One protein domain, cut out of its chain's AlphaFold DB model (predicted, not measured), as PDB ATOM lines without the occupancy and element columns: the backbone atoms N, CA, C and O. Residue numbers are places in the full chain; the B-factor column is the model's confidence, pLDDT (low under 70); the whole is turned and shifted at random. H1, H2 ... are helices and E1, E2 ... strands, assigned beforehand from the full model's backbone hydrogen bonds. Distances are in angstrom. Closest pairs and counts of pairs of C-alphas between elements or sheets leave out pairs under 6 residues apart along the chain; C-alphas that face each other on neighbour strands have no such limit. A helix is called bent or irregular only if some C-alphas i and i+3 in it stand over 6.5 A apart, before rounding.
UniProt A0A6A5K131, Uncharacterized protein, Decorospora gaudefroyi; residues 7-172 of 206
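AT A GLANCE: This is residues 7 to 172 of the 206 residues of an uncharacterized protein of Decorospora gaudefroyi (UniProt A0A6A5K131). Helices H3, H1, H5 and H7 make an arc partly round H4, all four running much the same way, and H8 runs beside H4 where the arc is open; the short H6 packs on H7 near the last residues of H5. At the other end the long helix H2, with the small hairpin of E1 and E2 at its start, makes an arm that slants steeply past H3 and comes close to it near His 38, and residues 49 to 58, of which 49 to 52 belong to H2, stick out. The printed part has 166 residues with eight named helices and two named strands, in the order H1 E1 E2 H2 H3 H4 H5 H6 H7 H8; the sheet's order is E1 - E2, antiparallel, and the class is mostly helix. It is only just compact, close to loose, with a radius of gyration of the C-alphas of 18.0 A and spans of 52 by 39 by 34 A.

HOW THE PARTS SIT: Begin at the sheet: E1, residues 24 to 27, and E2, residues 30 to 33, form a hairpin at 151 degrees, and there you find N 25 and O 32 within hydrogen-bond range at 2.8 A and N 27 and O 30 at 2.9 A. H2, residues 34 to 52, follows E2 over a tight link. Look next at H3, residues 65 to 82: it is close to H2 but not clearly touching, the C-alphas of His 38 and Phe 71 being the closest at 6.7 A, with a steep tilt of 51 degrees, opposite ways. H1, residues 11 to 19, touches H3, which meets it with residues 70 to 77 alone; the closest C-alphas are Tyr 18 and Arg 74 at 5.4 A, at a shallow tilt of 26 degrees, the same way. The hub is H5, residues 110 to 118, which touches three helices. It touches H1 at the C-alphas of Trp 12 and Ala 116, the closest at 6.2 A, with a shallow tilt of 17 degrees, the same way. It touches H7, residues 137 to 149, closest at the C-alphas of Arg 111 and Glu 137, 6.1 A, with a tilt of 34.8 degrees, only just shallow, the same way. H4, residues 91 to 101, makes a helical hairpin with H5; they only just touch, with 3 pairs of C-alphas within 8 A, the closest being Ala 99 and Leu 117 at 6.9 A, at a steep tilt of 40 degrees. H8, residues 157 to 170, only just touches H4, with residues 160 to 164 alone and 3 pairs within 8 A; the C-alphas of His 100 and Met 163 are the closest at 7.0 A, and the tilt is shallow at 5 degrees, the same way. H6, residues 126 to 130, only just touches H7, whose residues 143 to 147 alone take part, with 3 pairs within 8 A and the C-alphas of Ile 127 and Asn 147 closest at 7.1 A. H2 and H8 are apart. Every O i to N i+4 pair is within hydrogen-bond range in H4 and H7; the counts are 4 of 5 in H1, 14 of 15 in H2, 12 of 14 in H3, 4 of 5 in H5, 7 of 10 in H8 and 0 of 1 in H6, where 2 of 2 O i to N i+3 pairs are.

IN THESE COORDINATES: Find C-alpha 34 at (-25.570, -51.994, 110.674); from there H2 runs 27.1 A to C-alpha 52. H3 covers 27.5 A and is irregular, but only just: C-alphas 79 and 82 are 6.9 A apart. C-alpha 11 at (-39.077, -43.389, 118.834) opens H1, and C-alpha 170 at (-56.272, -55.301, 115.472) ends H8, which is 20.6 A long; H7 measures 18.3 A and H4 15.1 A.

THE WHOLE: The C-alphas farthest apart are those of Asn 54 and Asp 134, 56.6 A. The printed part has no cut, and the link from H2 to H3, residues 53 to 64, is long. Look for low confidence, pLDDT under 70, at residues 48 to 62, 80 to 90 and 152 to 172; the mean of the printed part is 79.4.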
ATOM      1  N   TRP A   7     -33.933 -50.611 123.291       88.62
ATOM      2  CA  TRP A   7     -33.469 -49.449 122.535       88.62
ATOM      3  C   TRP A   7     -34.278 -49.228 121.246       88.62
ATOM      4  O   TRP A   7     -34.692 -48.099 121.000       88.62
ATOM      5  N   PHE A   8     -34.570 -50.283 120.474       90.50
ATOM      6  CA  PHE A   8     -35.357 -50.175 119.238       90.50
ATOM      7  C   PHE A   8     -36.796 -49.721 119.473       90.50
ATOM      8  O   PHE A   8     -37.410 -49.186 118.558       90.50
ATOM      9  N   GLU A   9     -37.326 -49.884 120.684       90.38
ATOM     10  CA  GLU A   9     -38.684 -49.458 121.012       90.38
ATOM     11  C   GLU A   9     -38.798 -47.941 121.154       90.38
ATOM     12  O   GLU A   9     -39.902 -47.411 121.186       90.38
ATOM     13  N   ARG A  10     -37.687 -47.205 121.254       90.12
ATOM     14  CA  ARG A  10     -37.700 -45.757 121.504       90.12
ATOM     15  C   ARG A  10     -37.854 -45.007 120.190       90.12
ATOM     16  O   ARG A  10     -37.052 -45.186 119.279       90.12
ATOM     17  N   LEU A  11     -38.828 -44.105 120.091       91.31
ATOM     18  CA  LEU A  11     -39.077 -43.389 118.834       91.31
ATOM     19  C   LEU A  11     -37.867 -42.570 118.364       91.31
ATOM     20  O   LEU A  11     -37.576 -42.531 117.174       91.31
ATOM     21  N   TRP A  12     -37.117 -41.979 119.296       91.12
ATOM     22  CA  TRP A  12     -35.899 -41.216 118.999       91.12
ATOM     23  C   TRP A  12     -34.865 -42.005 118.187       91.12
ATOM     24  O   TRP A  12     -34.165 -41.427 117.360       91.12
ATOM     25  N   VAL A  13     -34.820 -43.332 118.334       92.12
ATOM     26  CA  VAL A  13     -33.922 -44.187 117.546       92.12
ATOM     27  C   VAL A  13     -34.209 -44.096 116.058       92.12
ATOM     28  O   VAL A  13     -33.285 -44.159 115.251       92.12
ATOM     29  N   VAL A  14     -35.468 -43.897 115.677       92.06
ATOM     30  CA  VAL A  14     -35.851 -43.716 114.276       92.06
ATOM     31  C   VAL A  14     -35.159 -42.490 113.692       92.06
ATOM     32  O   VAL A  14     -34.568 -42.592 112.620       92.06
ATOM     33  N   GLN A  15     -35.151 -41.363 114.410       91.44
ATOM     34  CA  GLN A  15     -34.440 -40.160 113.975       91.44
ATOM     35  C   GLN A  15     -32.928 -40.357 113.954       91.44
ATOM     36  O   GLN A  15     -32.278 -40.004 112.970       91.44
ATOM     37  N   GLU A  16     -32.361 -40.934 115.017       92.94
ATOM     38  CA  GLU A  16     -30.917 -41.158 115.091       92.94
ATOM     39  C   GLU A  16     -30.443 -42.019 113.911       92.94
ATOM     40  O   GLU A  16     -29.460 -41.698 113.243       92.94
ATOM     41  N   VAL A  17     -31.185 -43.084 113.600       92.44
ATOM     42  CA  VAL A  17     -30.916 -43.972 112.469       92.44
ATOM     43  C   VAL A  17     -31.150 -43.262 111.135       92.44
ATOM     44  O   VAL A  17     -30.334 -43.405 110.221       92.44
ATOM     45  N   TYR A  18     -32.224 -42.482 111.006       91.12
ATOM     46  CA  TYR A  18     -32.534 -41.720 109.796       91.12
ATOM     47  C   TYR A  18     -31.386 -40.766 109.430       91.12
ATOM     48  O   TYR A  18     -30.873 -40.820 108.309       91.12
ATOM     49  N   PHE A  19     -30.901 -39.975 110.392       90.38
ATOM     50  CA  PHE A  19     -29.871 -38.957 110.165       90.38
ATOM     51  C   PHE A  19     -28.431 -39.464 110.198       90.38
ATOM     52  O   PHE A  19     -27.543 -38.814 109.635       90.38
ATOM     53  N   ALA A  20     -28.164 -40.617 110.815       92.19
ATOM     54  CA  ALA A  20     -26.807 -41.133 110.931       92.19
ATOM     55  C   ALA A  20     -26.132 -41.282 109.559       92.19
ATOM     56  O   ALA A  20     -26.697 -41.817 108.605       92.19
ATOM     57  N   LYS A  21     -24.864 -40.880 109.443       91.19
ATOM     58  CA  LYS A  21     -24.067 -41.168 108.237       91.19
ATOM     59  C   LYS A  21     -23.630 -42.628 108.205       91.19
ATOM     60  O   LYS A  21     -23.603 -43.251 107.144       91.19
ATOM     61  N   ARG A  22     -23.290 -43.172 109.374       92.06
ATOM     62  CA  ARG A  22     -22.854 -44.553 109.587       92.06
ATOM     63  C   ARG A  22     -23.391 -45.033 110.926       92.06
ATOM     64  O   ARG A  22     -23.389 -44.280 111.889       92.06
ATOM     65  N   ILE A  23     -23.812 -46.290 110.989       93.69
ATOM     66  CA  ILE A  23     -24.342 -46.882 112.218       93.69
ATOM     67  C   ILE A  23     -23.514 -48.125 112.543       93.69
ATOM     68  O   ILE A  23     -23.280 -48.986 111.692       93.69
ATOM     69  N   THR A  24     -23.028 -48.200 113.780       93.19
ATOM     70  CA  THR A  24     -22.314 -49.365 114.313       93.19
ATOM     71  C   THR A  24     -22.946 -49.738 115.641       93.19
ATOM     72  O   THR A  24     -22.952 -48.938 116.566       93.19
ATOM     73  N   CYS A  25     -23.451 -50.960 115.748       90.75
ATOM     74  CA  CYS A  25     -23.991 -51.478 116.996       90.75
ATOM     75  C   CYS A  25     -22.852 -52.025 117.858       90.75
ATOM     76  O   CYS A  25     -21.992 -52.768 117.372       90.75
ATOM     77  N   LEU A  26     -22.855 -51.677 119.142       89.50
ATOM     78  CA  LEU A  26     -21.923 -52.217 120.126       89.50
ATOM     79  C   LEU A  26     -22.611 -53.319 120.929       89.50
ATOM     80  O   LEU A  26     -23.715 -53.124 121.432       89.50
ATOM     81  N   LEU A  27     -21.951 -54.468 121.057       85.69
ATOM     82  CA  LEU A  27     -22.406 -55.587 121.878       85.69
ATOM     83  C   LEU A  27     -21.240 -56.040 122.762       85.69
ATOM     84  O   LEU A  27     -20.409 -56.844 122.344       85.69
ATOM     85  N   GLY A  28     -21.138 -55.471 123.966       88.56
ATOM     86  CA  GLY A  28     -19.961 -55.654 124.819       88.56
ATOM     87  C   GLY A  28     -18.695 -55.123 124.135       88.56
ATOM     88  O   GLY A  28     -18.619 -53.946 123.793       88.56
ATOM     89  N   SER A  29     -17.712 -55.996 123.902       91.62
ATOM     90  CA  SER A  29     -16.473 -55.677 123.175       91.62
ATOM     91  C   SER A  29     -16.596 -55.791 121.649       91.62
ATOM     92  O   SER A  29     -15.672 -55.416 120.923       91.62
ATOM     93  N   TYR A  30     -17.723 -56.295 121.140       91.38
ATOM     94  CA  TYR A  30     -17.932 -56.505 119.713       91.38
ATOM     95  C   TYR A  30     -18.543 -55.274 119.043       91.38
ATOM     96  O   TYR A  30     -19.421 -54.605 119.588       91.38
ATOM     97  N   LYS A  31     -18.102 -55.011 117.808       94.25
ATOM     98  CA  LYS A  31     -18.661 -53.984 116.925       94.25
ATOM     99  C   LYS A  31     -19.316 -54.655 115.727       94.25
ATOM    100  O   LYS A  31     -18.650 -55.366 114.973       94.25
ATOM    101  N   VAL A  32     -20.605 -54.412 115.531       92.88
ATOM    102  CA  VAL A  32     -21.388 -54.972 114.428       92.88
ATOM    103  C   VAL A  32     -21.824 -53.833 113.517       92.88
ATOM    104  O   VAL A  32     -22.491 -52.897 113.947       92.88
ATOM    105  N   LYS A  33     -21.431 -53.899 112.243       94.00
ATOM    106  CA  LYS A  33     -21.900 -52.944 111.234       94.00
ATOM    107  C   LYS A  33     -23.404 -53.110 111.023       94.00
ATOM    108  O   LYS A  33     -23.881 -54.244 110.951       94.00
ATOM    109  N   TRP A  34     -24.119 -52.002 110.867       92.44
ATOM    110  CA  TRP A  34     -25.570 -51.994 110.674       92.44
ATOM    111  C   TRP A  34     -26.037 -52.873 109.512       92.44
ATOM    112  O   TRP A  34     -26.997 -53.623 109.648       92.44
ATOM    113  N   GLU A  35     -25.302 -52.875 108.400       92.00
ATOM    114  CA  GLU A  35     -25.644 -53.665 107.213       92.00
ATOM    115  C   GLU A  35     -25.596 -55.170 107.499       92.00
ATOM    116  O   GLU A  35     -26.409 -55.928 106.971       92.00
ATOM    117  N   LYS A  36     -24.674 -55.609 108.368       92.50
ATOM    118  CA  LYS A  36     -24.620 -57.009 108.806       92.50
ATOM    119  C   LYS A  36     -25.820 -57.352 109.678       92.50
ATOM    120  O   LYS A  36     -26.384 -58.425 109.507       92.50
ATOM    121  N   LEU A  37     -26.212 -56.452 110.580       90.62
ATOM    122  CA  LEU A  37     -27.364 -56.671 111.452       90.62
ATOM    123  C   LEU A  37     -28.669 -56.753 110.648       90.62
ATOM    124  O   LEU A  37     -29.460 -57.668 110.860       90.62
ATOM    125  N   HIS A  38     -28.843 -55.865 109.670       90.19
ATOM    126  CA  HIS A  38     -29.978 -55.894 108.751       90.19
ATOM    127  C   HIS A  38     -29.999 -57.180 107.908       90.19
ATOM    128  O   HIS A  38     -31.025 -57.849 107.823       90.19
ATOM    129  N   ALA A  39     -28.857 -57.599 107.348       89.50
ATOM    130  CA  ALA A  39     -28.772 -58.861 106.609       89.50
ATOM    131  C   ALA A  39     -29.116 -60.074 107.493       89.50
ATOM    132  O   ALA A  39     -29.839 -60.969 107.056       89.50
ATOM    133  N   MET A  40     -28.641 -60.086 108.744       87.50
ATOM    134  CA  MET A  40     -28.994 -61.120 109.718       87.50
ATOM    135  C   MET A  40     -30.506 -61.151 109.953       87.50
ATOM    136  O   MET A  40     -31.097 -62.213 109.788       87.50
ATOM    137  N   GLN A  41     -31.138 -60.006 110.233       86.38
ATOM    138  CA  GLN A  41     -32.592 -59.897 110.401       86.38
ATOM    139  C   GLN A  41     -33.350 -60.488 109.203       86.38
ATOM    140  O   GLN A  41     -34.228 -61.330 109.394       86.38
ATOM    141  N   GLN A  42     -32.966 -60.130 107.975       84.06
ATOM    142  CA  GLN A  42     -33.608 -60.644 106.762       84.06
ATOM    143  C   GLN A  42     -33.462 -62.164 106.620       84.06
ATOM    144  O   GLN A  42     -34.400 -62.851 106.207       84.06
ATOM    145  N   THR A  43     -32.290 -62.714 106.951       84.38
ATOM    146  CA  THR A  43     -32.070 -64.167 106.904       84.38
ATOM    147  C   THR A  43     -32.802 -64.911 108.015       84.38
ATOM    148  O   THR A  43     -33.388 -65.957 107.740       84.38
ATOM    149  N   SER A  44     -32.828 -64.369 109.236       80.88
ATOM    150  CA  SER A  44     -33.544 -64.947 110.374       80.88
ATOM    151  C   SER A  44     -35.042 -65.008 110.104       80.88
ATOM    152  O   SER A  44     -35.640 -66.052 110.327       80.88
ATOM    153  N   TRP A  45     -35.631 -63.958 109.522       74.81
ATOM    154  CA  TRP A  45     -37.047 -63.954 109.142       74.81
ATOM    155  C   TRP A  45     -37.386 -65.074 108.147       74.81
ATOM    156  O   TRP A  45     -38.342 -65.824 108.329       74.81
ATOM    157  N   ARG A  46     -36.545 -65.254 107.120       74.50
ATOM    158  CA  ARG A  46     -36.715 -66.328 106.126       74.50
ATOM    159  C   ARG A  46     -36.567 -67.724 106.721       74.50
ATOM    160  O   ARG A  46     -37.152 -68.664 106.194       74.50
ATOM    161  N   GLN A  47     -35.740 -67.880 107.753       76.12
ATOM    162  CA  GLN A  47     -35.572 -69.162 108.432       76.12
ATOM    163  C   GLN A  47     -36.723 -69.442 109.397       76.12
ATOM    164  O   GLN A  47     -37.208 -70.568 109.411       76.12
ATOM    165  N   LEU A  48     -37.205 -68.435 110.131       69.00
ATOM    166  CA  LEU A  48     -38.354 -68.568 111.030       69.00
ATOM    167  C   LEU A  48     -39.615 -68.999 110.274       69.00
ATOM    168  O   LEU A  48     -40.226 -69.988 110.664       69.00
ATOM    169  N   GLY A  49     -39.908 -68.378 109.126       66.50
ATOM    170  CA  GLY A  49     -41.044 -68.789 108.292       66.50
ATOM    171  C   GLY A  49     -40.955 -70.231 107.765       66.50
ATOM    172  O   GLY A  49     -41.972 -70.825 107.450       66.50
ATOM    173  N   ARG A  50     -39.755 -70.834 107.697       66.44
ATOM    174  CA  ARG A  50     -39.573 -72.255 107.321       66.44
ATOM    175  C   ARG A  50     -39.715 -73.221 108.501       66.44
ATOM    176  O   ARG A  50     -39.896 -74.419 108.289       66.44
ATOM    177  N   ILE A  51     -39.536 -72.728 109.725       64.12
ATOM    178  CA  ILE A  51     -39.627 -73.522 110.958       64.12
ATOM    179  C   ILE A  51     -41.079 -73.577 111.446       64.12
ATOM    180  O   ILE A  51     -41.505 -74.632 111.915       64.12
ATOM    181  N   GLU A  52     -41.841 -72.490 111.280       58.28
ATOM    182  CA  GLU A  52     -43.278 -72.425 111.598       58.28
ATOM    183  C   GLU A  52     -44.094 -73.518 110.895       58.28
ATOM    184  O   GLU A  52     -44.973 -74.117 111.511       58.28
ATOM    185  N   ASP A  53     -43.733 -73.871 109.657       60.44
ATOM    186  CA  ASP A  53     -44.380 -74.956 108.910       60.44
ATOM    187  C   ASP A  53     -44.194 -76.344 109.557       60.44
ATOM    188  O   ASP A  53     -44.950 -77.269 109.261       60.44
ATOM    189  N   ASN A  54     -43.202 -76.515 110.440       58.50
ATOM    190  CA  ASN A  54     -42.831 -77.823 110.979       58.50
ATOM    191  C   ASN A  54     -43.061 -77.985 112.487       58.50
ATOM    192  O   ASN A  54     -43.336 -79.107 112.918       58.50
ATOM    193  N   HIS A  55     -43.004 -76.928 113.306       54.50
ATOM    194  CA  HIS A  55     -43.186 -77.036 114.761       54.50
ATOM    195  C   HIS A  55     -43.996 -75.873 115.352       54.50
ATOM    196  O   HIS A  55     -43.692 -74.710 115.112       54.50
ATOM    197  N   ARG A  56     -44.967 -76.198 116.224       55.19
ATOM    198  CA  ARG A  56     -45.747 -75.261 117.063       55.19
ATOM    199  C   ARG A  56     -44.901 -74.611 118.175       55.19
ATOM    200  O   ARG A  56     -45.312 -74.597 119.333       55.19
ATOM    201  N   PHE A  57     -43.702 -74.127 117.872       55.94
ATOM    202  CA  PHE A  57     -43.045 -73.205 118.790       55.94
ATOM    203  C   PHE A  57     -43.792 -71.880 118.686       55.94
ATOM    204  O   PHE A  57     -43.697 -71.199 117.671       55.94
ATOM    205  N   ALA A  58     -44.573 -71.556 119.715       53.22
ATOM    206  CA  ALA A  58     -45.147 -70.230 119.861       53.22
ATOM    207  C   ALA A  58     -43.978 -69.243 119.955       53.22
ATOM    208  O   ALA A  58     -43.287 -69.177 120.970       53.22
ATOM    209  N   LEU A  59     -43.720 -68.511 118.872       56.56
ATOM    210  CA  LEU A  59     -42.784 -67.385 118.813       56.56
ATOM    211  C   LEU A  59     -43.335 -66.170 119.583       56.56
ATOM    212  O   LEU A  59     -43.095 -65.032 119.194       56.56
ATOM    213  N   ASP A  60     -44.068 -66.419 120.668       51.12
ATOM    214  CA  ASP A  60     -45.041 -65.518 121.295       51.12
ATOM    215  C   ASP A  60     -44.442 -64.224 121.877       51.12
ATOM    216  O   ASP A  60     -45.184 -63.379 122.361       51.12
ATOM    217  N   GLU A  61     -43.123 -64.011 121.822       56.25
ATOM    218  CA  GLU A  61     -42.482 -62.875 122.504       56.25
ATOM    219  C   GLU A  61     -41.368 -62.152 121.733       56.25
ATOM    220  O   GLU A  61     -40.791 -61.197 122.254       56.25
ATOM    221  N   PHE A  62     -41.041 -62.536 120.495       63.47
ATOM    222  CA  PHE A  62     -40.073 -61.744 119.724       63.47
ATOM    223  C   PHE A  62     -40.784 -60.613 118.978       63.47
ATOM    224  O   PHE A  62     -41.077 -60.736 117.788       63.47
ATOM    225  N   ASP A  63     -41.015 -59.490 119.670       70.06
ATOM    226  CA  ASP A  63     -41.515 -58.246 119.066       70.06
ATOM    227  C   ASP A  63     -40.413 -57.579 118.219       70.06
ATOM    228  O   ASP A  63     -39.782 -56.583 118.572       70.06
ATOM    229  N   MET A  64     -40.124 -58.206 117.081       79.69
ATOM    230  CA  MET A  64     -39.138 -57.742 116.106       79.69
ATOM    231  C   MET A  64     -39.665 -56.564 115.279       79.69
ATOM    232  O   MET A  64     -38.894 -56.003 114.499       79.69
ATOM    233  N   GLU A  65     -40.946 -56.195 115.433       83.94
ATOM    234  CA  GLU A  65     -41.615 -55.130 114.673       83.94
ATOM    235  C   GLU A  65     -40.792 -53.839 114.738       83.94
ATOM    236  O   GLU A  65     -40.422 -53.297 113.697       83.94
ATOM    237  N   TYR A  66     -40.378 -53.426 115.940       87.19
ATOM    238  CA  TYR A  66     -39.582 -52.213 116.150       87.19
ATOM    239  C   TYR A  66     -38.267 -52.219 115.364       87.19
ATOM    240  O   TYR A  66     -37.904 -51.256 114.691       87.19
ATOM    241  N   MET A  67     -37.527 -53.323 115.410       87.19
ATOM    242  CA  MET A  67     -36.249 -53.388 114.712       87.19
ATOM    243  C   MET A  67     -36.447 -53.388 113.189       87.19
ATOM    244  O   MET A  67     -35.704 -52.714 112.470       87.19
ATOM    245  N   VAL A  68     -37.447 -54.123 112.694       87.75
ATOM    246  CA  VAL A  68     -37.779 -54.182 111.262       87.75
ATOM    247  C   VAL A  68     -38.164 -52.801 110.747       87.75
ATOM    248  O   VAL A  68     -37.550 -52.319 109.795       87.75
ATOM    249  N   THR A  69     -39.084 -52.121 111.429       89.69
ATOM    250  CA  THR A  69     -39.504 -50.764 111.077       89.69
ATOM    251  C   THR A  69     -38.321 -49.794 111.068       89.69
ATOM    252  O   THR A  69     -38.161 -49.031 110.116       89.69
ATOM    253  N   THR A  70     -37.418 -49.851 112.052       90.50
ATOM    254  CA  THR A  70     -36.216 -49.000 112.064       90.50
ATOM    255  C   THR A  70     -35.281 -49.279 110.876       90.50
ATOM    256  O   THR A  70     -34.718 -48.341 110.301       90.50
ATOM    257  N   PHE A  71     -35.112 -50.541 110.463       90.81
ATOM    258  CA  PHE A  71     -34.339 -50.871 109.260       90.81
ATOM    259  C   PHE A  71     -35.001 -50.379 107.977       90.81
ATOM    260  O   PHE A  71     -34.306 -49.839 107.111       90.81
ATOM    261  N   ASP A  72     -36.316 -50.546 107.854       88.38
ATOM    262  CA  ASP A  72     -37.061 -50.114 106.676       88.38
ATOM    263  C   ASP A  72     -37.002 -48.595 106.514       88.38
ATOM    264  O   ASP A  72     -36.650 -48.121 105.434       88.38
ATOM    265  N   ILE A  73     -37.189 -47.833 107.597       88.12
ATOM    266  CA  ILE A  73     -37.066 -46.367 107.578       88.12
ATOM    267  C   ILE A  73     -35.666 -45.944 107.124       88.12
ATOM    268  O   ILE A  73     -35.518 -45.062 106.274       88.12
ATOM    269  N   ARG A  74     -34.615 -46.606 107.630       90.56
ATOM    270  CA  ARG A  74     -33.239 -46.340 107.191       90.56
ATOM    271  C   ARG A  74     -33.048 -46.612 105.708       90.56
ATOM    272  O   ARG A  74     -32.361 -45.854 105.021       90.56
ATOM    273  N   ARG A  75     -33.586 -47.730 105.226       87.31
ATOM    274  CA  ARG A  75     -33.480 -48.120 103.822       87.31
ATOM    275  C   ARG A  75     -34.163 -47.085 102.934       87.31
ATOM    276  O   ARG A  75     -33.541 -46.685 101.954       87.31
ATOM    277  N   SER A  76     -35.359 -46.625 103.298       83.50
ATOM    278  CA  SER A  76     -36.069 -45.565 102.574       83.50
ATOM    279  C   SER A  76     -35.237 -44.280 102.540       83.50
ATOM    280  O   SER A  76     -34.914 -43.789 101.461       83.50
ATOM    281  N   ALA A  77     -34.712 -43.839 103.689       83.88
ATOM    282  CA  ALA A  77     -33.864 -42.644 103.787       83.88
ATOM    283  C   ALA A  77     -32.592 -42.690 102.912       83.88
ATOM    284  O   ALA A  77     -32.101 -41.658 102.445       83.88
ATOM    285  N   LEU A  78     -32.020 -43.883 102.702       84.25
ATOM    286  CA  LEU A  78     -30.826 -44.078 101.874       84.25
ATOM    287  C   LEU A  78     -31.139 -44.298 100.388       84.25
ATOM    288  O   LEU A  78     -30.354 -43.867  99.540       84.25
ATOM    289  N   GLY A  79     -32.239 -44.988 100.074       75.12
ATOM    290  CA  GLY A  79     -32.652 -45.317  98.708       75.12
ATOM    291  C   GLY A  79     -33.104 -44.095  97.910       75.12
ATOM    292  O   GLY A  79     -32.840 -44.012  96.710       75.12
ATOM    293  N   ASP A  80     -33.682 -43.111  98.594       55.38
ATOM    294  CA  ASP A  80     -34.357 -41.967  97.977       55.38
ATOM    295  C   ASP A  80     -33.449 -40.812  97.542       55.38
ATOM    296  O   ASP A  80     -33.856 -39.926  96.789       55.38
ATOM    297  N   ARG A  81     -32.157 -40.835  97.887       54.81
ATOM    298  CA  ARG A  81     -31.230 -39.759  97.482       54.81
ATOM    299  C   ARG A  81     -30.952 -39.690  95.977       54.81
ATOM    300  O   ARG A  81     -30.284 -38.760  95.533       54.81
ATOM    301  N   ARG A  82     -31.413 -40.664  95.185       52.62
ATOM    302  CA  ARG A  82     -31.206 -40.696  93.727       52.62
ATOM    303  C   ARG A  82     -32.378 -40.130  92.910       52.62
ATOM    304  O   ARG A  82     -32.167 -39.878  91.729       52.62
ATOM    305  N   SER A  83     -33.543 -39.864  93.515       53.06
ATOM    306  CA  SER A  83     -34.767 -39.414  92.813       53.06
ATOM    307  C   SER A  83     -35.377 -38.140  93.422       53.06
ATOM    308  O   SER A  83     -36.587 -38.048  93.615       53.06
ATOM    309  N   SER A  84     -34.542 -37.147  93.751       48.84
ATOM    310  CA  SER A  84     -34.881 -36.045  94.673       48.84
ATOM    311  C   SER A  84     -35.993 -35.074  94.242       48.84
ATOM    312  O   SER A  84     -36.348 -34.209  95.033       48.84
ATOM    313  N   THR A  85     -36.544 -35.160  93.029       53.56
ATOM    314  CA  THR A  85     -37.585 -34.227  92.557       53.56
ATOM    315  C   THR A  85     -39.015 -34.711  92.779       53.56
ATOM    316  O   THR A  85     -39.897 -33.877  92.916       53.56
ATOM    317  N   LEU A  86     -39.263 -36.023  92.868       50.59
ATOM    318  CA  LEU A  86     -40.604 -36.576  93.142       50.59
ATOM    319  C   LEU A  86     -40.900 -36.732  94.642       50.59
ATOM    320  O   LEU A  86     -42.025 -37.015  95.032       50.59
ATOM    321  N   LEU A  87     -39.884 -36.570  95.489       50.56
ATOM    322  CA  LEU A  87     -39.959 -36.887  96.916       50.56
ATOM    323  C   LEU A  87     -40.429 -35.732  97.794       50.56
ATOM    324  O   LEU A  87     -40.897 -35.986  98.901       50.56
ATOM    325  N   HIS A  88     -40.355 -34.489  97.311       54.31
ATOM    326  CA  HIS A  88     -40.966 -33.363  98.021       54.31
ATOM    327  C   HIS A  88     -42.482 -33.571  98.180       54.31
ATOM    328  O   HIS A  88     -43.009 -33.380  99.275       54.31
ATOM    329  N   ASP A  89     -43.135 -34.098  97.140       55.62
ATOM    330  CA  ASP A  89     -44.575 -34.388  97.127       55.62
ATOM    331  C   ASP A  89     -44.950 -35.656  97.923       55.62
ATOM    332  O   ASP A  89     -46.107 -35.857  98.285       55.62
ATOM    333  N   LEU A  90     -43.979 -36.523  98.239       60.00
ATOM    334  CA  LEU A  90     -44.191 -37.738  99.039       60.00
ATOM    335  C   LEU A  90     -43.882 -37.537 100.531       60.00
ATOM    336  O   LEU A  90     -44.038 -38.476 101.312       60.00
ATOM    337  N   SER A  91     -43.480 -36.332 100.940       74.88
ATOM    338  CA  SER A  91     -43.072 -36.026 102.316       74.88
ATOM    339  C   SER A  91     -44.180 -36.315 103.339       74.88
ATOM    340  O   SER A  91     -43.926 -37.003 104.328       74.88
ATOM    341  N   SER A  92     -45.421 -35.907 103.057       78.94
ATOM    342  CA  SER A  92     -46.591 -36.170 103.907       78.94
ATOM    343  C   SER A  92     -46.928 -37.665 103.999       78.94
ATOM    344  O   SER A  92     -47.225 -38.174 105.078       78.94
ATOM    345  N   LEU A  93     -46.844 -38.410 102.889       78.50
ATOM    346  CA  LEU A  93     -47.126 -39.851 102.893       78.50
ATOM    347  C   LEU A  93     -46.064 -40.648 103.632       78.50
ATOM    348  O   LEU A  93     -46.401 -41.523 104.424       78.50
ATOM    349  N   PHE A  94     -44.797 -40.329 103.395       82.25
ATOM    350  CA  PHE A  94     -43.686 -40.956 104.090       82.25
ATOM    351  C   PHE A  94     -43.751 -40.670 105.592       82.25
ATOM    352  O   PHE A  94     -43.619 -41.580 106.411       82.25
ATOM    353  N   LEU A  95     -44.035 -39.422 105.972       86.19
ATOM    354  CA  LEU A  95     -44.200 -39.047 107.370       86.19
ATOM    355  C   LEU A  95     -45.387 -39.768 108.018       86.19
ATOM    356  O   LEU A  95     -45.277 -40.225 109.154       86.19
ATOM    357  N   LEU A  96     -46.497 -39.923 107.297       85.38
ATOM    358  CA  LEU A  96     -47.653 -40.687 107.753       85.38
ATOM    359  C   LEU A  96     -47.340 -42.181 107.898       85.38
ATOM    360  O   LEU A  96     -47.736 -42.790 108.892       85.38
ATOM    361  N   GLU A  97     -46.617 -42.768 106.945       85.38
ATOM    362  CA  GLU A  97     -46.160 -44.157 107.005       85.38
ATOM    363  C   GLU A  97     -45.251 -44.377 108.216       85.38
ATOM    364  O   GLU A  97     -45.432 -45.352 108.949       85.38
ATOM    365  N   ILE A  98     -44.324 -43.453 108.488       88.38
ATOM    366  CA  ILE A  98     -43.486 -43.496 109.688       88.38
ATOM    367  C   ILE A  98     -44.341 -43.325 110.941       88.38
ATOM    368  O   ILE A  98     -44.208 -44.120 111.867       88.38
ATOM    369  N   ALA A  99     -45.235 -42.336 110.994       88.75
ATOM    370  CA  ALA A  99     -46.104 -42.095 112.145       88.75
ATOM    371  C   ALA A  99     -46.961 -43.329 112.473       88.75
ATOM    372  O   ALA A  99     -47.121 -43.692 113.639       88.75
ATOM    373  N   HIS A 100     -47.459 -44.008 111.439       84.88
ATOM    374  CA  HIS A 100     -48.211 -45.249 111.556       84.88
ATOM    375  C   HIS A 100     -47.330 -46.422 112.005       84.88
ATOM    376  O   HIS A 100     -47.656 -47.110 112.976       84.88
ATOM    377  N   SER A 101     -46.205 -46.651 111.327       85.69
ATOM    378  CA  SER A 101     -45.302 -47.776 111.610       85.69
ATOM    379  C   SER A 101     -44.648 -47.639 112.982       85.69
ATOM    380  O   SER A 101     -44.364 -48.627 113.650       85.69
ATOM    381  N   THR A 102     -44.480 -46.404 113.451       89.50
ATOM    382  CA  THR A 102     -43.899 -46.104 114.757       89.50
ATOM    383  C   THR A 102     -44.942 -45.840 115.840       89.50
ATOM    384  O   THR A 102     -44.588 -45.481 116.965       89.50
ATOM    385  N   ALA A 103     -46.234 -46.063 115.573       85.81
ATOM    386  CA  ALA A 103     -47.318 -45.824 116.529       85.81
ATOM    387  C   ALA A 103     -47.109 -46.548 117.874       85.81
ATOM    388  O   ALA A 103     -47.584 -46.066 118.899       85.81
ATOM    389  N   ARG A 104     -46.352 -47.659 117.893       84.00
ATOM    390  CA  ARG A 104     -46.036 -48.414 119.118       84.00
ATOM    391  C   ARG A 104     -44.809 -47.954 119.895       84.00
ATOM    392  O   ARG A 104     -44.603 -48.388 121.019       84.00
ATOM    393  N   TYR A 105     -43.993 -47.091 119.304       89.31
ATOM    394  CA  TYR A 105     -42.708 -46.736 119.886       89.31
ATOM    395  C   TYR A 105     -42.892 -45.907 121.161       89.31
ATOM    396  O   TYR A 105     -43.724 -45.005 121.224       89.31
ATOM    397  N   GLY A 106     -42.092 -46.189 122.179       87.44
ATOM    398  CA  GLY A 106     -42.054 -45.438 123.420       87.44
ATOM    399  C   GLY A 106     -41.521 -44.020 123.220       87.44
ATOM    400  O   GLY A 106     -40.516 -43.794 122.540       87.44
ATOM    401  N   CYS A 107     -42.192 -43.073 123.869       87.88
ATOM    402  CA  CYS A 107     -41.775 -41.683 124.031       87.88
ATOM    403  C   CYS A 107     -41.776 -41.350 125.528       87.88
ATOM    404  O   CYS A 107     -42.592 -41.899 126.270       87.88
ATOM    405  N   SER A 108     -40.859 -40.488 125.977       85.69
ATOM    406  CA  SER A 108     -40.784 -40.099 127.392       85.69
ATOM    407  C   SER A 108     -41.916 -39.148 127.768       85.69
ATOM    408  O   SER A 108     -42.538 -39.332 128.811       85.69
ATOM    409  N   VAL A 109     -42.216 -38.185 126.896       87.69
ATOM    410  CA  VAL A 109     -43.431 -37.366 126.969       87.69
ATOM    411  C   VAL A 109     -44.204 -37.445 125.652       87.69
ATOM    412  O   VAL A 109     -43.591 -37.666 124.605       87.69
ATOM    413  N   PRO A 110     -45.537 -37.276 125.650       87.31
ATOM    414  CA  PRO A 110     -46.317 -37.427 124.427       87.31
ATOM    415  C   PRO A 110     -45.909 -36.453 123.315       87.31
ATOM    416  O   PRO A 110     -45.814 -36.853 122.153       87.31
ATOM    417  N   ARG A 111     -45.564 -35.213 123.682       90.81
ATOM    418  CA  ARG A 111     -44.991 -34.196 122.786       90.81
ATOM    419  C   ARG A 111     -43.767 -34.672 121.991       90.81
ATOM    420  O   ARG A 111     -43.614 -34.295 120.828       90.81
ATOM    421  N   ASP A 112     -42.920 -35.524 122.578       89.88
ATOM    422  CA  ASP A 112     -41.712 -36.034 121.912       89.88
ATOM    423  C   ASP A 112     -42.052 -36.789 120.633       89.88
ATOM    424  O   ASP A 112     -41.247 -36.804 119.710       89.88
ATOM    425  N   ARG A 113     -43.243 -37.394 120.551       91.00
ATOM    426  CA  ARG A 113     -43.658 -38.118 119.355       91.00
ATOM    427  C   ARG A 113     -43.775 -37.204 118.152       91.00
ATOM    428  O   ARG A 113     -43.212 -37.495 117.101       91.00
ATOM    429  N   VAL A 114     -44.503 -36.107 118.320       91.62
ATOM    430  CA  VAL A 114     -44.690 -35.129 117.252       91.62
ATOM    431  C   VAL A 114     -43.351 -34.483 116.911       91.62
ATOM    432  O   VAL A 114     -42.986 -34.450 115.742       91.62
ATOM    433  N   ASN A 115     -42.555 -34.096 117.912       91.50
ATOM    434  CA  ASN A 115     -41.221 -33.532 117.684       91.50
ATOM    435  C   ASN A 115     -40.283 -34.502 116.943       91.50
ATOM    436  O   ASN A 115     -39.541 -34.091 116.052       91.50
ATOM    437  N   ALA A 116     -40.330 -35.795 117.277       91.31
ATOM    438  CA  ALA A 116     -39.513 -36.808 116.625       91.31
ATOM    439  C   ALA A 116     -39.904 -36.996 115.148       91.31
ATOM    440  O   ALA A 116     -39.050 -37.182 114.285       91.31
ATOM    441  N   LEU A 117     -41.195 -36.921 114.838       91.31
ATOM    442  CA  LEU A 117     -41.693 -37.009 113.467       91.31
ATOM    443  C   LEU A 117     -41.397 -35.725 112.679       91.31
ATOM    444  O   LEU A 117     -40.880 -35.800 111.569       91.31
ATOM    445  N   LEU A 118     -41.629 -34.554 113.275       90.44
ATOM    446  CA  LEU A 118     -41.306 -33.252 112.681       90.44
ATOM    447  C   LEU A 118     -39.825 -33.121 112.353       90.44
ATOM    448  O   LEU A 118     -39.475 -32.604 111.300       90.44
ATOM    449  N   GLY A 119     -38.949 -33.637 113.214       89.94
ATOM    450  CA  GLY A 119     -37.517 -33.603 112.951       89.94
ATOM    451  C   GLY A 119     -37.088 -34.438 111.744       89.94
ATOM    452  O   GLY A 119     -35.939 -34.310 111.355       89.94
ATOM    453  N   LEU A 120     -37.953 -35.276 111.154       88.69
ATOM    454  CA  LEU A 120     -37.683 -35.995 109.899       88.69
ATOM    455  C   LEU A 120     -38.031 -35.173 108.649       88.69
ATOM    456  O   LEU A 120     -37.688 -35.587 107.540       88.69
ATOM    457  N   LEU A 121     -38.723 -34.043 108.811       85.81
ATOM    458  CA  LEU A 121     -39.064 -33.152 107.711       85.81
ATOM    459  C   LEU A 121     -37.841 -32.344 107.247       85.81
ATOM    460  O   LEU A 121     -36.916 -32.106 108.031       85.81
ATOM    461  N   PRO A 122     -37.827 -31.894 105.979       83.44
ATOM    462  CA  PRO A 122     -36.879 -30.886 105.521       83.44
ATOM    463  C   PRO A 122     -36.950 -29.620 106.384       83.44
ATOM    464  O   PRO A 122     -38.018 -29.257 106.879       83.44
ATOM    465  N   THR A 123     -35.817 -28.928 106.526       83.25
ATOM    466  CA  THR A 123     -35.709 -27.697 107.333       83.25
ATOM    467  C   THR A 123     -36.643 -26.596 106.826       83.25
ATOM    468  O   THR A 123     -37.065 -25.743 107.593       83.25
ATOM    469  N   GLU A 124     -36.972 -26.624 105.538       82.25
ATOM    470  CA  GLU A 124     -37.793 -25.644 104.831       82.25
ATOM    471  C   GLU A 124     -39.299 -25.960 104.882       82.25
ATOM    472  O   GLU A 124     -40.060 -25.461 104.058       82.25
ATOM    473  N   SER A 125     -39.747 -26.842 105.779       83.94
ATOM    474  CA  SER A 125     -41.163 -27.206 105.867       83.94
ATOM    475  C   SER A 125     -41.985 -26.127 106.581       83.94
ATOM    476  O   SER A 125     -41.739 -25.846 107.751       83.94
ATOM    477  N   ASP A 126     -43.031 -25.615 105.919       85.00
ATOM    478  CA  ASP A 126     -43.954 -24.584 106.438       85.00
ATOM    479  C   ASP A 126     -44.581 -24.924 107.804       85.00
ATOM    480  O   ASP A 126     -45.023 -24.044 108.546       85.00
ATOM    481  N   ILE A 127     -44.654 -26.212 108.151       85.31
ATOM    482  CA  ILE A 127     -45.172 -26.652 109.449       85.31
ATOM    483  C   ILE A 127     -44.236 -26.273 110.601       85.31
ATOM    484  O   ILE A 127     -44.701 -26.031 111.711       85.31
ATOM    485  N   LEU A 128     -42.924 -26.210 110.349       86.56
ATOM    486  CA  LEU A 128     -41.932 -25.858 111.362       86.56
ATOM    487  C   LEU A 128     -42.052 -24.383 111.752       86.56
ATOM    488  O   LEU A 128     -41.895 -24.061 112.925       86.56
ATOM    489  N   ASP A 129     -42.433 -23.514 110.813       87.88
ATOM    490  CA  ASP A 129     -42.661 -22.088 111.075       87.88
ATOM    491  C   ASP A 129     -43.918 -21.831 111.922       87.88
ATOM    492  O   ASP A 129     -44.019 -20.819 112.618       87.88
ATOM    493  N   GLN A 130     -44.884 -22.755 111.891       86.81
ATOM    494  CA  GLN A 130     -46.117 -22.674 112.683       86.81
ATOM    495  C   GLN A 130     -45.934 -23.171 114.124       86.81
ATOM    496  O   GLN A 130     -46.777 -22.897 114.981       86.81
ATOM    497  N   ILE A 131     -44.863 -23.917 114.404       88.75
ATOM    498  CA  ILE A 131     -44.660 -24.598 115.682       88.75
ATOM    499  C   ILE A 131     -43.601 -23.863 116.503       88.75
ATOM    500  O   ILE A 131     -42.420 -23.844 116.167       88.75
ATOM    501  N   ASN A 132     -44.016 -23.309 117.644       87.38
ATOM    502  CA  ASN A 132     -43.114 -22.737 118.640       87.38
ATOM    503  C   ASN A 132     -42.852 -23.751 119.774       87.38
ATOM    504  O   ASN A 132     -43.655 -24.635 120.079       87.38
ATOM    505  N   THR A 133     -41.731 -23.578 120.469       83.50
ATOM    506  CA  THR A 133     -41.439 -24.206 121.765       83.50
ATOM    507  C   THR A 133     -42.577 -24.046 122.782       83.50
ATOM    508  O   THR A 133     -42.868 -24.997 123.508       83.50
ATOM    509  N   ASP A 134     -43.311 -22.933 122.750       90.62
ATOM    510  CA  ASP A 134     -44.442 -22.679 123.655       90.62
ATOM    511  C   ASP A 134     -45.798 -23.206 123.155       90.62
ATOM    512  O   ASP A 134     -46.799 -23.036 123.847       90.62
ATOM    513  N   THR A 135     -45.872 -23.833 121.973       93.06
ATOM    514  CA  THR A 135     -47.131 -24.414 121.474       93.06
ATOM    515  C   THR A 135     -47.638 -25.479 122.450       93.06
ATOM    516  O   THR A 135     -46.887 -26.391 122.815       93.06
ATOM    517  N   ASP A 136     -48.904 -25.354 122.863       94.25
ATOM    518  CA  ASP A 136     -49.570 -26.325 123.733       94.25
ATOM    519  C   ASP A 136     -49.572 -27.726 123.100       94.25
ATOM    520  O   ASP A 136     -49.541 -27.873 121.877       94.25
ATOM    521  N   GLU A 137     -49.591 -28.778 123.921       91.81
ATOM    522  CA  GLU A 137     -49.549 -30.152 123.414       91.81
ATOM    523  C   GLU A 137     -50.748 -30.469 122.507       91.81
ATOM    524  O   GLU A 137     -50.564 -31.064 121.445       91.81
ATOM    525  N   VAL A 138     -51.965 -30.050 122.869       93.00
ATOM    526  CA  VAL A 138     -53.170 -30.304 122.061       93.00
ATOM    527  C   VAL A 138     -53.058 -29.599 120.714       93.00
ATOM    528  O   VAL A 138     -53.295 -30.220 119.673       93.00
ATOM    529  N   ASP A 139     -52.632 -28.336 120.726       93.81
ATOM    530  CA  ASP A 139     -52.436 -27.538 119.515       93.81
ATOM    531  C   ASP A 139     -51.337 -28.126 118.630       93.81
ATOM    532  O   ASP A 139     -51.513 -28.222 117.418       93.81
ATOM    533  N   LEU A 140     -50.237 -28.601 119.218       93.00
ATOM    534  CA  LEU A 140     -49.145 -29.237 118.486       93.00
ATOM    535  C   LEU A 140     -49.621 -30.490 117.743       93.00
ATOM    536  O   LEU A 140     -49.308 -30.674 116.567       93.00
ATOM    537  N   PHE A 141     -50.379 -31.357 118.419       91.94
ATOM    538  CA  PHE A 141     -50.943 -32.553 117.795       91.94
ATOM    539  C   PHE A 141     -51.938 -32.178 116.696       91.94
ATOM    540  O   PHE A 141     -51.877 -32.739 115.600       91.94
ATOM    541  N   CYS A 142     -52.823 -31.215 116.959       92.81
ATOM    542  CA  CYS A 142     -53.786 -30.750 115.970       92.81
ATOM    543  C   CYS A 142     -53.080 -30.178 114.737       92.81
ATOM    544  O   CYS A 142     -53.390 -30.600 113.630       92.81
ATOM    545  N   LEU A 143     -52.102 -29.287 114.907       92.62
ATOM    546  CA  LEU A 143     -51.323 -28.713 113.809       92.62
ATOM    547  C   LEU A 143     -50.601 -29.797 113.008       92.62
ATOM    548  O   LEU A 143     -50.689 -29.798 111.782       92.62
ATOM    549  N   PHE A 144     -49.950 -30.748 113.683       91.06
ATOM    550  CA  PHE A 144     -49.262 -31.862 113.031       91.06
ATOM    551  C   PHE A 144     -50.199 -32.670 112.128       91.06
ATOM    552  O   PHE A 144     -49.954 -32.807 110.930       91.06
ATOM    553  N   TRP A 145     -51.297 -33.177 112.689       89.75
ATOM    554  CA  TRP A 145     -52.231 -34.021 111.947       89.75
ATOM    555  C   TRP A 145     -53.035 -33.241 110.914       89.75
ATOM    556  O   TRP A 145     -53.325 -33.771 109.845       89.75
ATOM    557  N   HIS A 146     -53.367 -31.982 111.198       89.88
ATOM    558  CA  HIS A 146     -54.041 -31.112 110.245       89.88
ATOM    559  C   HIS A 146     -53.186 -30.918 108.995       89.88
ATOM    560  O   HIS A 146     -53.661 -31.203 107.904       89.88
ATOM    561  N   ASN A 147     -51.919 -30.527 109.147       87.31
ATOM    562  CA  ASN A 147     -51.011 -30.351 108.010       87.31
ATOM    563  C   ASN A 147     -50.796 -31.669 107.245       87.31
ATOM    564  O   ASN A 147     -50.783 -31.668 106.018       87.31
ATOM    565  N   LEU A 148     -50.718 -32.803 107.950       84.38
ATOM    566  CA  LEU A 148     -50.558 -34.117 107.322       84.38
ATOM    567  C   LEU A 148     -51.784 -34.554 106.499       84.38
ATOM    568  O   LEU A 148     -51.641 -35.264 105.506       84.38
ATOM    569  N   PHE A 149     -52.992 -34.164 106.917       83.81
ATOM    570  CA  PHE A 149     -54.244 -34.532 106.244       83.81
ATOM    571  C   PHE A 149     -54.734 -33.503 105.227       83.81
ATOM    572  O   PHE A 149     -55.502 -33.862 104.337       83.81
ATOM    573  N   HIS A 150     -54.345 -32.238 105.376       79.62
ATOM    574  CA  HIS A 150     -54.843 -31.135 104.558       79.62
ATOM    575  C   HIS A 150     -54.026 -30.927 103.272       79.62
ATOM    576  O   HIS A 150     -54.349 -30.043 102.485       79.62
ATOM    577  N   ASP A 151     -52.996 -31.740 103.025       73.38
ATOM    578  CA  ASP A 151     -52.241 -31.718 101.775       73.38
ATOM    579  C   ASP A 151     -53.168 -32.059 100.581       73.38
ATOM    580  O   ASP A 151     -53.571 -33.217 100.411       73.38
ATOM    581  N   PRO A 152     -53.550 -31.067  99.749       62.22
ATOM    582  CA  PRO A 152     -54.586 -31.222  98.728       62.22
ATOM    583  C   PRO A 152     -54.129 -32.087  97.547       62.22
ATOM    584  O   PRO A 152     -54.954 -32.508  96.735       62.22
ATOM    585  N   ILE A 153     -52.825 -32.360  97.445       65.06
ATOM    586  CA  ILE A 153     -52.229 -33.198  96.401       65.06
ATOM    587  C   ILE A 153     -52.382 -34.687  96.764       65.06
ATOM    588  O   ILE A 153     -52.375 -35.567  95.896       65.06
ATOM    589  N   ASN A 154     -52.625 -34.987  98.041       61.59
ATOM    590  CA  ASN A 154     -52.724 -36.340  98.557       61.59
ATOM    591  C   ASN A 154     -54.104 -36.971  98.276       61.59
ATOM    592  O   ASN A 154     -54.989 -37.053  99.128       61.59
ATOM    593  N   THR A 155     -54.269 -37.534  97.075       56.94
ATOM    594  CA  THR A 155     -55.385 -38.446  96.705       56.94
ATOM    595  C   THR A 155     -55.483 -39.689  97.604       56.94
ATOM    596  O   THR A 155     -56.442 -40.460  97.552       56.94
ATOM    597  N   THR A 156     -54.508 -39.868  98.483       61.91
ATOM    598  CA  THR A 156     -54.337 -40.981  99.403       61.91
ATOM    599  C   THR A 156     -55.085 -40.811 100.724       61.91
ATOM    600  O   THR A 156     -54.872 -41.617 101.624       61.91
ATOM    601  N   TYR A 157     -56.016 -39.852 100.844       67.25
ATOM    602  CA  TYR A 157     -56.946 -39.744 101.983       67.25
ATOM    603  C   TYR A 157     -57.540 -41.114 102.359       67.25
ATOM    604  O   TYR A 157     -57.538 -41.505 103.521       67.25
ATOM    605  N   MET A 158     -57.935 -41.925 101.371       66.12
ATOM    606  CA  MET A 158     -58.428 -43.287 101.622       66.12
ATOM    607  C   MET A 158     -57.367 -44.232 102.205       66.12
ATOM    608  O   MET A 158     -57.698 -45.037 103.071       66.12
ATOM    609  N   ALA A 159     -56.102 -44.140 101.786       67.62
ATOM    610  CA  ALA A 159     -55.025 -44.932 102.383       67.62
ATOM    611  C   ALA A 159     -54.680 -44.444 103.793       67.62
ATOM    612  O   ALA A 159     -54.412 -45.265 104.663       67.62
ATOM    613  N   VAL A 160     -54.755 -43.134 104.043       69.62
ATOM    614  CA  VAL A 160     -54.608 -42.547 105.380       69.62
ATOM    615  C   VAL A 160     -55.643 -43.140 106.331       69.62
ATOM    616  O   VAL A 160     -55.289 -43.684 107.377       69.62
ATOM    617  N   TRP A 161     -56.918 -43.127 105.941       69.44
ATOM    618  CA  TRP A 161     -57.984 -43.716 106.750       69.44
ATOM    619  C   TRP A 161     -57.897 -45.233 106.843       69.44
ATOM    620  O   TRP A 161     -58.207 -45.779 107.898       69.44
ATOM    621  N   ALA A 162     -57.443 -45.921 105.795       68.62
ATOM    622  CA  ALA A 162     -57.194 -47.356 105.859       68.62
ATOM    623  C   ALA A 162     -56.084 -47.684 106.872       68.62
ATOM    624  O   ALA A 162     -56.265 -48.579 107.693       68.62
ATOM    625  N   MET A 163     -54.984 -46.923 106.886       67.06
ATOM    626  CA  MET A 163     -53.893 -47.084 107.854       67.06
ATOM    627  C   MET A 163     -54.356 -46.791 109.288       67.06
ATOM    628  O   MET A 163     -54.097 -47.573 110.203       67.06
ATOM    629  N   LEU A 164     -55.108 -45.708 109.498       68.25
ATOM    630  CA  LEU A 164     -55.643 -45.356 110.820       68.25
ATOM    631  C   LEU A 164     -56.727 -46.341 111.297       68.25
ATOM    632  O   LEU A 164     -56.782 -46.689 112.481       68.25
ATOM    633  N   GLY A 165     -57.574 -46.815 110.382       65.25
ATOM    634  CA  GLY A 165     -58.666 -47.749 110.647       65.25
ATOM    635  C   GLY A 165     -58.189 -49.173 110.932       65.25
ATOM    636  O   GLY A 165     -58.710 -49.811 111.846       65.25
ATOM    637  N   TYR A 166     -57.159 -49.653 110.225       54.78
ATOM    638  CA  TYR A 166     -56.628 -51.013 110.375       54.78
ATOM    639  C   TYR A 166     -56.067 -51.277 111.783       54.78
ATOM    640  O   TYR A 166     -56.305 -52.330 112.369       54.78
ATOM    641  N   ARG A 167     -55.410 -50.295 112.411       53.88
ATOM    642  CA  ARG A 167     -54.954 -50.443 113.807       53.88
ATOM    643  C   ARG A 167     -56.084 -50.377 114.833       53.88
ATOM    644  O   ARG A 167     -55.939 -50.938 115.919       53.88
ATOM    645  N   SER A 168     -57.208 -49.732 114.511       52.03
ATOM    646  CA  SER A 168     -58.366 -49.681 115.411       52.03
ATOM    647  C   SER A 168     -59.022 -51.049 115.613       52.03
ATOM    648  O   SER A 168     -59.656 -51.253 116.645       52.03
ATOM    649  N   THR A 169     -58.880 -51.976 114.663       47.94
ATOM    650  CA  THR A 169     -59.503 -53.306 114.729       47.94
ATOM    651  C   THR A 169     -58.569 -54.382 115.288       47.94
ATOM    652  O   THR A 169     -59.050 -55.307 115.934       47.94
ATOM    653  N   VAL A 170     -57.249 -54.251 115.106       46.69
ATOM    654  CA  VAL A 170     -56.272 -55.301 115.472       46.69
ATOM    655  C   VAL A 170     -55.801 -55.230 116.939       46.69
ATOM    656  O   VAL A 170     -55.333 -56.224 117.478       46.69
ATOM    657  N   THR A 171     -55.975 -54.100 117.640       50.31
ATOM    658  CA  THR A 171     -55.479 -53.908 119.030       50.31
ATOM    659  C   THR A 171     -56.581 -53.579 120.049       50.31
ATOM    660  O   THR A 171     -56.365 -52.854 121.020       50.31
ATOM    661  N   SER A 172     -57.787 -54.117 119.846       46.72
ATOM    662  CA  SER A 172     -58.987 -53.784 120.635       46.72
ATOM    663  C   SER A 172     -58.918 -54.125 122.133       46.72
ATOM    664  O   SER A 172     -59.792 -53.694 122.880       46.72
TER     665      SER A 172